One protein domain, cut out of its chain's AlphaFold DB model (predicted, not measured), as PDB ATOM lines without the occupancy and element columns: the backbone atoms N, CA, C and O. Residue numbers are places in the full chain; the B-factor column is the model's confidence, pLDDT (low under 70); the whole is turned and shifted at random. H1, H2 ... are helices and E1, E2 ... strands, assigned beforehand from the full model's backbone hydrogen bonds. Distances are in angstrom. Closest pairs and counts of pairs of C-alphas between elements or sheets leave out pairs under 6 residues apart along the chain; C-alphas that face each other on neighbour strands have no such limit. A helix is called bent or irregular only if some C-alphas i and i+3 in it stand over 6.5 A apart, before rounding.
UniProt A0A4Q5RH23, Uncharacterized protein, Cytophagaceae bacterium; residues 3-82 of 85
ATOM      1  N   ASP A   3       2.181  29.661 -26.072       96.94
ATOM      2  CA  ASP A   3       2.821  29.547 -27.375       96.94
ATOM      3  C   ASP A   3       2.081  30.406 -28.409       96.94
ATOM      4  O   ASP A   3       0.880  30.246 -28.644       96.94
ATOM      5  N   LEU A   4       2.806  31.361 -28.988       97.50
ATOM      6  CA  LEU A   4       2.304  32.318 -29.975       97.50
ATOM      7  C   LEU A   4       2.852  32.043 -31.381       97.50
ATOM      8  O   LEU A   4       2.535  32.796 -32.299       97.50
ATOM      9  N   ASP A   5       3.666  31.004 -31.555       96.44
ATOM     10  CA  ASP A   5       4.223  30.607 -32.850       96.44
ATOM     11  C   ASP A   5       4.322  29.073 -32.928       96.44
ATOM     12  O   ASP A   5       5.417  28.506 -32.964       96.44
ATOM     13  N   PRO A   6       3.172  28.374 -32.875       94.31
ATOM     14  CA  PRO A   6       3.152  26.921 -32.868       94.31
ATOM     15  C   PRO A   6       3.624  26.344 -34.204       94.31
ATOM     16  O   PRO A   6       3.475  26.947 -35.269       94.31
ATOM     17  N   THR A   7       4.098  25.100 -34.162       90.44
ATOM     18  CA  THR A   7       4.286  24.283 -35.368       90.44
ATOM     19  C   THR A   7       2.945  23.984 -36.053       90.44
ATOM     20  O   THR A   7       1.874  24.226 -35.498       90.44
ATOM     21  N   GLU A   8       2.981  23.382 -37.247       90.25
ATOM     22  CA  GLU A   8       1.772  23.020 -38.010       90.25
ATOM     23  C   GLU A   8       0.794  22.103 -37.251       90.25
ATOM     24  O   GLU A   8      -0.401  22.098 -37.548       90.25
ATOM     25  N   THR A   9       1.280  21.328 -36.277       87.12
ATOM     26  CA  THR A   9       0.458  20.441 -35.439       87.12
ATOM     27  C   THR A   9      -0.068  21.118 -34.170       87.12
ATOM     28  O   THR A   9      -0.943  20.566 -33.501       87.12
ATOM     29  N   GLY A  10       0.440  22.305 -33.830       89.50
ATOM     30  CA  GLY A  10       0.048  23.061 -32.645       89.50
ATOM     31  C   GLY A  10      -1.132  24.007 -32.881       89.50
ATOM     32  O   GLY A  10      -1.621  24.200 -33.991       89.50
ATOM     33  N   THR A  11      -1.621  24.610 -31.798       93.25
ATOM     34  CA  THR A  11      -2.701  25.610 -31.838       93.25
ATOM     35  C   THR A  11      -2.193  26.948 -31.317       93.25
ATOM     36  O   THR A  11      -1.594  27.003 -30.248       93.25
ATOM     37  N   TYR A  12      -2.450  28.042 -32.040       96.50
ATOM     38  CA  TYR A  12      -2.038  29.376 -31.594       96.50
ATOM     39  C   TYR A  12      -2.682  29.712 -30.244       96.50
ATOM     40  O   TYR A  12      -3.902  29.616 -30.093       96.50
ATOM     41  N   GLY A  13      -1.869  30.122 -29.271       96.75
ATOM     42  CA  GLY A  13      -2.313  30.407 -27.909       96.75
ATOM     43  C   GLY A  13      -2.423  29.176 -27.005       96.75
ATOM     44  O   GLY A  13      -2.921  29.310 -25.881       96.75
ATOM     45  N   GLN A  14      -1.962  28.000 -27.451       96.88
ATOM     46  CA  GLN A  14      -1.835  26.826 -26.588       96.88
ATOM     47  C   GLN A  14      -0.907  27.104 -25.401       96.88
ATOM     48  O   GLN A  14      -0.011  27.949 -25.457       96.88
ATOM     49  N   VAL A  15      -1.122  26.384 -24.305       97.06
ATOM     50  CA  VAL A  15      -0.267  26.450 -23.125       97.06
ATOM     51  C   VAL A  15       0.622  25.221 -23.105       97.06
ATOM     52  O   VAL A  15       0.128  24.096 -23.071       97.06
ATOM     53  N   LEU A  16       1.930  25.451 -23.079       95.00
ATOM     54  CA  LEU A  16       2.951  24.420 -22.955       95.00
ATOM     55  C   LEU A  16       3.468  24.348 -21.515       95.00
ATOM     56  O   LEU A  16       3.689  25.387 -20.876       95.00
ATOM     57  N   TYR A  17       3.697  23.133 -21.032       94.56
ATOM     58  CA  TYR A  17       4.591  22.877 -19.908       94.56
ATOM     59  C   TYR A  17       6.022  22.749 -20.426       94.56
ATOM     60  O   TYR A  17       6.219  22.214 -21.516       94.56
ATOM     61  N   LEU A  18       6.995  23.261 -19.672       93.56
ATOM     62  CA  LEU A  18       8.416  23.109 -19.971       93.56
ATOM     63  C   LEU A  18       9.058  22.378 -18.802       93.56
ATOM     64  O   LEU A  18       9.025  22.873 -17.678       93.56
ATOM     65  N   ASP A  19       9.646  21.230 -19.094       92.31
ATOM     66  CA  ASP A  19      10.527  20.527 -18.179       92.31
ATOM     67  C   ASP A  19      11.961  20.786 -18.646       92.31
ATOM     68  O   ASP A  19      12.443  20.200 -19.618       92.31
ATOM     69  N   GLU A  20      12.624  21.729 -17.976       90.44
ATOM     70  CA  GLU A  20      13.991  22.131 -18.312       90.44
ATOM     71  C   GLU A  20      14.998  21.005 -18.059       90.44
ATOM     72  O   GLU A  20      15.970  20.880 -18.799       90.44
ATOM     73  N   ALA A  21      14.764  20.163 -17.047       92.38
ATOM     74  CA  ALA A  21      15.676  19.078 -16.701       92.38
ATOM     75  C   ALA A  21      15.651  17.962 -17.754       92.38
ATOM     76  O   ALA A  21      16.689  17.367 -18.048       92.38
ATOM     77  N   ALA A  22      14.476  17.691 -18.322       90.12
ATOM     78  CA  ALA A  22      14.301  16.731 -19.407       90.12
ATOM     79  C   ALA A  22      14.430  17.354 -20.813       90.12
ATOM     80  O   ALA A  22      14.247  16.640 -21.799       90.12
ATOM     81  N   GLU A  23      14.728  18.656 -20.913       92.19
ATOM     82  CA  GLU A  23      14.806  19.423 -22.168       92.19
ATOM     83  C   GLU A  23      13.578  19.216 -23.078       92.19
ATOM     84  O   GLU A  23      13.690  19.081 -24.299       92.19
ATOM     85  N   THR A  24      12.382  19.166 -22.485       89.25
ATOM     86  CA  THR A  24      11.142  18.879 -23.217       89.25
ATOM     87  C   THR A  24      10.055  19.912 -22.954       89.25
ATOM     88  O   THR A  24       9.957  20.502 -21.877       89.25
ATOM     89  N   ALA A  25       9.212  20.125 -23.963       90.81
ATOM     90  CA  ALA A  25       8.022  20.950 -23.865       90.81
ATOM     91  C   ALA A  25       6.841  20.228 -24.512       90.81
ATOM     92  O   ALA A  25       6.976  19.655 -25.594       90.81
ATOM     93  N   PHE A  26       5.681  20.269 -23.862       90.94
ATOM     94  CA  PHE A  26       4.472  19.607 -24.354       90.94
ATOM     95  C   PHE A  26       3.208  20.396 -23.990       90.94
ATOM     96  O   PHE A  26       3.185  21.109 -22.979       90.94
ATOM     97  N   PRO A  27       2.142  20.308 -24.803       92.56
ATOM     98  CA  PRO A  27       0.905  21.036 -24.558       92.56
ATOM     99  C   PRO A  27       0.146  20.485 -23.347       92.56
ATOM    100  O   PRO A  27      -0.079  19.283 -23.225       92.56
ATOM    101  N   ILE A  28      -0.313  21.383 -22.475       94.19
ATOM    102  CA  ILE A  28      -1.155  21.066 -21.308       94.19
ATOM    103  C   ILE A  28      -2.560  21.670 -21.393       94.19
ATOM    104  O   ILE A  28      -3.441  21.271 -20.635       94.19
ATOM    105  N   ALA A  29      -2.782  22.615 -22.310       94.81
ATOM    106  CA  ALA A  29      -4.098  23.151 -22.655       94.81
ATOM    107  C   ALA A  29      -4.051  23.798 -24.047       94.81
ATOM    108  O   ALA A  29      -3.009  24.312 -24.454       94.81
ATOM    109  N   ARG A  30      -5.174  23.854 -24.768       95.12
ATOM    110  CA  ARG A  30      -5.264  24.543 -26.072       95.12
ATOM    111  C   ARG A  30      -5.424  26.055 -25.933       95.12
ATOM    112  O   ARG A  30      -5.326  26.773 -26.919       95.12
ATOM    113  N   SER A  31      -5.703  26.542 -24.726       96.81
ATOM    114  CA  SER A  31      -5.780  27.968 -24.408       96.81
ATOM    115  C   SER A  31      -5.622  28.219 -22.909       96.81
ATOM    116  O   SER A  31      -5.813  27.319 -22.089       96.81
ATOM    117  N   VAL A  32      -5.358  29.472 -22.530       97.88
ATOM    118  CA  VAL A  32      -5.368  29.899 -21.118       97.88
ATOM    119  C   VAL A  32      -6.750  29.711 -20.479       97.88
ATOM    120  O   VAL A  32      -6.842  29.335 -19.315       97.88
ATOM    121  N   ALA A  33      -7.831  29.928 -21.232       98.25
ATOM    122  CA  ALA A  33      -9.189  29.729 -20.727       98.25
ATOM    123  C   ALA A  33      -9.458  28.258 -20.373       98.25
ATOM    124  O   ALA A  33     -10.006  27.972 -19.311       98.25
ATOM    125  N   GLU A  34      -9.024  27.327 -21.227       97.56
ATOM    126  CA  GLU A  34      -9.121  25.889 -20.955       97.56
ATOM    127  C   GLU A  34      -8.260  25.479 -19.756       97.56
ATOM    128  O   GLU A  34      -8.728  24.716 -18.910       97.56
ATOM    129  N   LEU A  35      -7.042  26.023 -19.635       97.19
ATOM    130  CA  LEU A  35      -6.180  25.783 -18.475       97.19
ATOM    131  C   LEU A  35      -6.884  26.180 -17.169       97.19
ATOM    132  O   LEU A  35      -6.943  25.384 -16.236       97.19
ATOM    133  N   LEU A  36      -7.445  27.392 -17.112       98.19
ATOM    134  CA  LEU A  36      -8.123  27.905 -15.918       98.19
ATOM    135  C   LEU A  36      -9.407  27.132 -15.599       98.19
ATOM    136  O   LEU A  36      -9.670  26.849 -14.432       98.19
ATOM    137  N   ALA A  37     -10.191  26.767 -16.617       98.38
ATOM    138  CA  ALA A  37     -11.390  25.952 -16.431       98.38
ATOM    139  C   ALA A  37     -11.043  24.568 -15.862       98.38
ATOM    140  O   ALA A  37     -11.695  24.098 -14.932       98.38
ATOM    141  N   THR A  38      -9.978  23.954 -16.377       97.00
ATOM    142  CA  THR A  38      -9.493  22.653 -15.906       97.00
ATOM    143  C   THR A  38      -8.946  22.741 -14.483       97.00
ATOM    144  O   THR A  38      -9.262  21.896 -13.653       97.00
ATOM    145  N   PHE A  39      -8.182  23.791 -14.170       96.94
ATOM    146  CA  PHE A  39      -7.704  24.052 -12.812       96.94
ATOM    147  C   PHE A  39      -8.863  24.208 -11.816       96.94
ATOM    148  O   PHE A  39      -8.835  23.619 -10.737       96.94
ATOM    149  N   ALA A  40      -9.903  24.960 -12.187       98.25
ATOM    150  CA  ALA A  40     -11.092  25.125 -11.358       98.25
ATOM    151  C   ALA A  40     -11.831  23.794 -11.134       98.25
ATOM    152  O   ALA A  40     -12.224  23.500 -10.006       98.25
ATOM    153  N   ASP A  41     -11.984  22.966 -12.172       98.25
ATOM    154  CA  ASP A  41     -12.574  21.629 -12.039       98.25
ATOM    155  C   ASP A  41     -11.734  20.730 -11.113       98.25
ATOM    156  O   ASP A  41     -12.256  20.177 -10.143       98.25
ATOM    157  N   ASP A  42     -10.415  20.668 -11.326       97.81
ATOM    158  CA  ASP A  42      -9.488  19.898 -10.490       97.81
ATOM    159  C   ASP A  42      -9.536  20.340  -9.009       97.81
ATOM    160  O   ASP A  42      -9.500  19.491  -8.112       97.81
ATOM    161  N   LEU A  43      -9.689  21.645  -8.738       97.50
ATOM    162  CA  LEU A  43      -9.915  22.177  -7.387       97.50
ATOM    163  C   LEU A  43     -11.208  21.641  -6.767       97.50
ATOM    164  O   LEU A  43     -11.187  21.148  -5.638       97.50
ATOM    165  N   THR A  44     -12.328  21.701  -7.494       97.94
ATOM    166  CA  THR A  44     -13.623  21.209  -6.981       97.94
ATOM    167  C   THR A  44     -13.626  19.704  -6.729       97.94
ATOM    168  O   THR A  44     -14.350  19.222  -5.858       97.94
ATOM    169  N   GLN A  45     -12.773  18.966  -7.439       97.81
ATOM    170  CA  GLN A  45     -12.578  17.529  -7.261       97.81
ATOM    171  C   GLN A  45     -11.564  17.182  -6.159       97.81
ATOM    172  O   GLN A  45     -11.247  16.007  -5.974       97.81
ATOM    173  N   GLY A  46     -11.041  18.173  -5.428       97.44
ATOM    174  CA  GLY A  46     -10.096  17.951  -4.332       97.44
ATOM    175  C   GLY A  46      -8.727  17.453  -4.794       97.44
ATOM    176  O   GLY A  46      -8.030  16.776  -4.041       97.44
ATOM    177  N   ARG A  47      -8.333  17.754  -6.038       97.50
ATOM    178  CA  ARG A  47      -7.031  17.349  -6.589       97.50
ATOM    179  C   ARG A  47      -5.910  18.337  -6.274       97.50
ATOM    180  O   ARG A  47      -4.800  18.152  -6.757       97.50
ATOM    181  N   TYR A  48      -6.185  19.351  -5.462       96.75
ATOM    182  CA  TYR A  48      -5.188  20.232  -4.866       96.75
ATOM    183  C   TYR A  48      -5.350  20.240  -3.349       96.75
ATOM    184  O   TYR A  48      -6.469  20.158  -2.838       96.75
ATOM    185  N   ALA A  49      -4.235  20.376  -2.642       94.50
ATOM    186  CA  ALA A  49      -4.191  20.568  -1.196       94.50
ATOM    187  C   ALA A  49      -3.316  21.778  -0.855       94.50
ATOM    188  O   ALA A  49      -2.461  22.164  -1.648       94.50
ATOM    189  N   LEU A  50      -3.521  22.368   0.323       92.75
ATOM    190  CA  LEU A  50      -2.614  23.394   0.833       92.75
ATOM    191  C   LEU A  50      -1.251  22.774   1.143       92.75
ATOM    192  O   LEU A  50      -1.173  21.702   1.749       92.75
ATOM    193  N   ASP A  51      -0.191  23.468   0.745       90.81
ATOM    194  CA  ASP A  51       1.162  23.145   1.172       90.81
ATOM    195  C   ASP A  51       1.324  23.510   2.653       90.81
ATOM    196  O   ASP A  51       1.324  24.683   3.031       90.81
ATOM    197  N   ALA A  52       1.459  22.490   3.501       83.81
ATOM    198  CA  ALA A  52       1.627  22.677   4.936       83.81
ATOM    199  C   ALA A  52       2.917  23.440   5.282       83.81
ATOM    200  O   ALA A  52       2.917  24.198   6.245       83.81
ATOM    201  N   GLY A  53       3.984  23.277   4.493       81.69
ATOM    202  CA  GLY A  53       5.239  23.996   4.710       81.69
ATOM    203  C   GLY A  53       5.149  25.465   4.302       81.69
ATOM    204  O   GLY A  53       5.757  26.316   4.939       81.69
ATOM    205  N   ALA A  54       4.341  25.786   3.287       83.06
ATOM    206  CA  ALA A  54       4.115  27.172   2.877       83.06
ATOM    207  C   ALA A  54       3.316  27.967   3.920       83.06
ATOM    208  O   ALA A  54       3.567  29.159   4.112       83.06
ATOM    209  N   ALA A  55       2.381  27.300   4.604       76.62
ATOM    210  CA  ALA A  55       1.547  27.914   5.632       76.62
ATOM    211  C   ALA A  55       2.366  28.414   6.832       76.62
ATOM    212  O   ALA A  55       2.044  29.464   7.391       76.62
ATOM    213  N   ASP A  56       3.450  27.713   7.182       80.25
ATOM    214  CA  ASP A  56       4.369  28.115   8.255       80.25
ATOM    215  C   ASP A  56       5.085  29.445   7.941       80.25
ATOM    216  O   ASP A  56       5.395  30.216   8.852       80.25
ATOM    217  N   ASP A  57       5.246  29.765   6.653       81.38
ATOM    218  CA  ASP A  57       5.803  31.029   6.156       81.38
ATOM    219  C   ASP A  57       4.722  32.084   5.836       81.38
ATOM    220  O   ASP A  57       5.016  33.139   5.266       81.38
ATOM    221  N   GLY A  58       3.457  31.818   6.188       80.88
ATOM    222  CA  GLY A  58       2.321  32.707   5.918       80.88
ATOM    223  C   GLY A  58       1.880  32.741   4.451       80.88
ATOM    224  O   GLY A  58       1.199  33.682   4.041       80.88
ATOM    225  N   ASN A  59       2.266  31.736   3.663       80.94
ATOM    226  CA  ASN A  59       1.881  31.589   2.264       80.94
ATOM    227  C   ASN A  59       0.829  30.483   2.105       80.94
ATOM    228  O   ASN A  59       0.824  29.489   2.821       80.94
ATOM    229  N   GLU A  60      -0.043  30.620   1.110       82.94
ATOM    230  CA  GLU A  60      -1.081  29.629   0.803       82.94
ATOM    231  C   GLU A  60      -0.851  29.053  -0.595       82.94
ATOM    232  O   GLU A  60      -1.594  29.320  -1.541       82.94
ATOM    233  N   PHE A  61       0.230  28.288  -0.750       90.38
ATOM    234  CA  PHE A  61       0.488  27.579  -1.999       90.38
ATOM    235  C   PHE A  61      -0.334  26.295  -2.086       90.38
ATOM    236  O   PHE A  61      -0.634  25.644  -1.085       90.38
ATOM    237  N   LEU A  62      -0.697  25.937  -3.314       93.50
ATOM    238  CA  LEU A  62      -1.427  24.717  -3.618       93.50
ATOM    239  C   LEU A  62      -0.478  23.679  -4.206       93.50
ATOM    240  O   LEU A  62       0.251  23.964  -5.156       93.50
ATOM    241  N   VAL A  63      -0.558  22.459  -3.688       94.50
ATOM    242  CA  VAL A  63       0.145  21.292  -4.221       94.50
ATOM    243  C   VAL A  63      -0.845  20.441  -5.018       94.50
ATOM    244  O   VAL A  63      -1.882  20.052  -4.469       94.50
ATOM    245  N   PRO A  64      -0.573  20.141  -6.301       95.69
ATOM    246  CA  PRO A  64      -1.394  19.225  -7.084       95.69
ATOM    247  C   PRO A  64      -1.254  17.780  -6.594       95.69
ATOM    248  O   PRO A  64      -0.185  17.339  -6.170       95.69
ATOM    249  N   ALA A  65      -2.311  16.989  -6.758       96.25
ATOM    250  CA  ALA A  65      -2.238  15.541  -6.641       96.25
ATOM    251  C   ALA A  65      -1.250  14.974  -7.670       96.25
ATOM    252  O   ALA A  65      -1.144  15.464  -8.798       96.25
ATOM    253  N   ALA A  66      -0.570  13.880  -7.315       94.44
ATOM    254  CA  ALA A  66       0.462  13.284  -8.162       94.44
ATOM    255  C   ALA A  66      -0.026  12.942  -9.582       94.44
ATOM    256  O   ALA A  66       0.754  13.042 -10.521       94.44
ATOM    257  N   SER A  67      -1.308  12.592  -9.738       93.69
ATOM    258  CA  SER A  67      -1.944  12.253 -11.018       93.69
ATOM    259  C   SER A  67      -2.147  13.435 -11.968       93.69
ATOM    260  O   SER A  67      -2.385  13.215 -13.157       93.69
ATOM    261  N   ILE A  68      -2.094  14.668 -11.458       94.06
ATOM    262  CA  ILE A  68      -2.285  15.893 -12.244       94.06
ATOM    263  C   ILE A  68      -1.065  16.809 -12.213       94.06
ATOM    264  O   ILE A  68      -1.046  17.794 -12.939       94.06
ATOM    265  N   ASN A  69      -0.048  16.494 -11.406       93.88
ATOM    266  CA  ASN A  69       1.197  17.245 -11.389       93.88
ATOM    267  C   ASN A  69       1.922  17.082 -12.743       93.88
ATOM    268  O   ASN A  69       2.258  15.948 -13.099       93.88
ATOM    269  N   PRO A  70       2.166  18.166 -13.503       91.12
ATOM    270  CA  PRO A  70       2.934  18.109 -14.744       91.12
ATOM    271  C   PRO A  70       4.363  17.586 -14.568       91.12
ATOM    272  O   PRO A  70       4.859  16.951 -15.486       91.12
ATOM    273  N   ASP A  71       4.990  17.733 -13.395       90.50
ATOM    274  CA  ASP A  71       6.314  17.138 -13.118       90.50
ATOM    275  C   ASP A  71       6.301  15.604 -13.177       90.50
ATOM    276  O   ASP A  71       7.315  14.959 -13.428       90.50
ATOM    277  N   ASN A  72       5.127  14.998 -12.986       91.06
ATOM    278  CA  ASN A  72       4.927  13.557 -13.092       91.06
ATOM    279  C   ASN A  72       4.449  13.146 -14.494       91.06
ATOM    280  O   ASN A  72       3.794  12.111 -14.655       91.06
ATOM    281  N   TRP A  73       4.722  13.943 -15.530       89.56
ATOM    282  CA  TRP A  73       4.224  13.685 -16.883       89.56
ATOM    283  C   TRP A  73       4.555  12.282 -17.395       89.56
ATOM    284  O   TRP A  73       3.708  11.627 -18.002       89.56
ATOM    285  N   ALA A  74       5.752  11.781 -17.088       87.56
ATOM    286  CA  ALA A  74       6.223  10.483 -17.565       87.56
ATOM    287  C   ALA A  74       5.464   9.299 -16.942       87.56
ATOM    288  O   ALA A  74       5.432   8.208 -17.512       87.56
ATOM    289  N   SER A  75       4.851   9.499 -15.772       87.50
ATOM    290  CA  SER A  75       4.211   8.444 -14.979       87.50
ATOM    291  C   SER A  75       2.686   8.546 -14.930       87.50
ATOM    292  O   SER A  75       2.033   7.660 -14.377       87.50
ATOM    293  N   THR A  76       2.089   9.577 -15.533       87.75
ATOM    294  CA  THR A  76       0.649   9.850 -15.432       87.75
ATOM    295  C   THR A  76      -0.066   9.667 -16.766       87.75
ATOM    296  O   THR A  76       0.398  10.101 -17.818       87.75
ATOM    297  N   ASP A  77      -1.239   9.025 -16.737       86.69
ATOM    298  CA  ASP A  77      -2.078   8.848 -17.934       86.69
ATOM    299  C   ASP A  77      -2.473  10.189 -18.566       86.69
ATOM    300  O   ASP A  77      -2.565  10.293 -19.786       86.69
ATOM    301  N   ARG A  78      -2.673  11.217 -17.730       88.56
ATOM    302  CA  ARG A  78      -3.140  12.546 -18.136       88.56
ATOM    303  C   ARG A  78      -2.200  13.232 -19.125       88.56
ATOM    304  O   ARG A  78      -2.672  13.878 -20.054       88.56
ATOM    305  N   TRP A  79      -0.892  13.096 -18.923       88.44
ATOM    306  CA  TRP A  79       0.115  13.814 -19.709       88.44
ATOM    307  C   TRP A  79       0.780  12.940 -20.770       88.44
ATOM    308  O   TRP A  79       1.324  13.460 -21.740       88.44
ATOM    309  N   ARG A  80       0.664  11.612 -20.659       79.06
ATOM    310  CA  ARG A  80       1.257  10.662 -21.611       79.06
ATOM    311  C   ARG A  80       0.873  10.937 -23.065       79.06
ATOM    312  O   ARG A  80       1.711  10.804 -23.947       79.06
ATOM    313  N   THR A  81      -0.376  11.324 -23.324       69.44
ATOM    314  CA  THR A  81      -0.847  11.596 -24.692       69.44
ATOM    315  C   THR A  81      -0.305  12.902 -25.268       69.44
ATOM    316  O   THR A  81      -0.235  13.031 -26.486       69.44
ATOM    317  N   ALA A  82       0.090  13.857 -24.419       69.00
ATOM    318  CA  ALA A  82       0.606  15.157 -24.851       69.00
ATOM    319  C   ALA A  82       2.004  15.071 -25.488       69.00
ATOM    320  O   ALA A  82       2.410  15.990 -26.186       69.00
TER     321      ALA A  82
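Overview. This is residues 3 to 82 of the 85 residues of an uncharacterized protein of Cytophagaceae bacterium (UniProt A0A4Q5RH23). Look for a loose, elongated frame with a two-strand hairpin, E1 and E2, in its larger part; from this hairpin H1 leads along the long axis to a small arm, the strand pair E3 and E4 with H2 at its far tip, and the chain then returns to set the short helices H3 and H4 beside the hairpin. At the other end of the long axis, before E1, residues 3 to 14 make a loop with no named element. The printed part has 80 residues, with four named helices and four named strands in the order E1, E2, H1, E3, H2, E4, H3, H4, and the class is mixed, helices and strands. Both sheets, E1 - E2 and E3 - E4, are antiparallel. The whole is only just loose, close to compact, with a radius of gyration of the C-alphas of 14.3 A and spans of 46 by 27 by 24 A.

Arrangement. Begin with the hairpin of E1, residues 15 to 19, and E2, residues 24 to 29, whose directions stand at 149 degrees; there N 17 and O 26 are within hydrogen-bond range at 2.9 A, and so are N 15 and O 29 at 2.8 A. Next find H1, residues 32 to 44: its closest C-alpha to E2 is that of Leu 35, 5.4 A from Ala 29. On the returning stretch, H3, residues 70 to 75, comes closest to E1 at the C-alphas of Pro 70 and Tyr 17, 7.2 A apart. H4, residues 77 to 82, comes closest to E2 at the C-alphas of Ala 82 and Pro 27, 5.9 A apart. H3 and H4 touch only at the corner, with the closest C-alphas, Trp 73 and Trp 79, at 5.0 A and their lines about perpendicular at 81 degrees. H1 is apart from both. Farther out, E3, residues 48 to 50, and E4, residues 62 to 64, are antiparallel at 145 degrees, with N 63 and O 49 within hydrogen-bond range at 2.8 A. Between them along the chain lies H2, residues 52 to 56, apart from the other helices. Every O i to N i+4 pair is within range in H1, but 0 of 1 in H2, 0 of 2 in H3 and 0 of 2 in H4, where O i to N i+3 gives 0 of 2, 2 of 3 and 1 of 3.

Along the chain. Find C-alpha 15 at (-0.267, 26.450, -23.125), where E1 begins and runs 13.3 A; E2 runs 15.8 A. H1 starts at C-alpha 32, (-5.368, 29.899, -21.118), and runs 18.5 A. E3, H2 and E4 measure 7.0 A, 6.9 A and 6.5 A. H3 spans 9.8 A and H4 9.7 A, ending at C-alpha 82, (0.606, 15.157, -24.851). Both are irregular: C-alphas 71 and 74 are 8.0 A apart, C-alphas 78 and 81 7.0 A.

Size, cuts and confidence. The two C-alphas farthest apart, those of Glu 8 and Asp 56, are 46.6 A from each other. The printed part has no cut, and the links between named elements are tight. The mean pLDDT of the printed part is 91.6, and residues 81 to 82 are under 70.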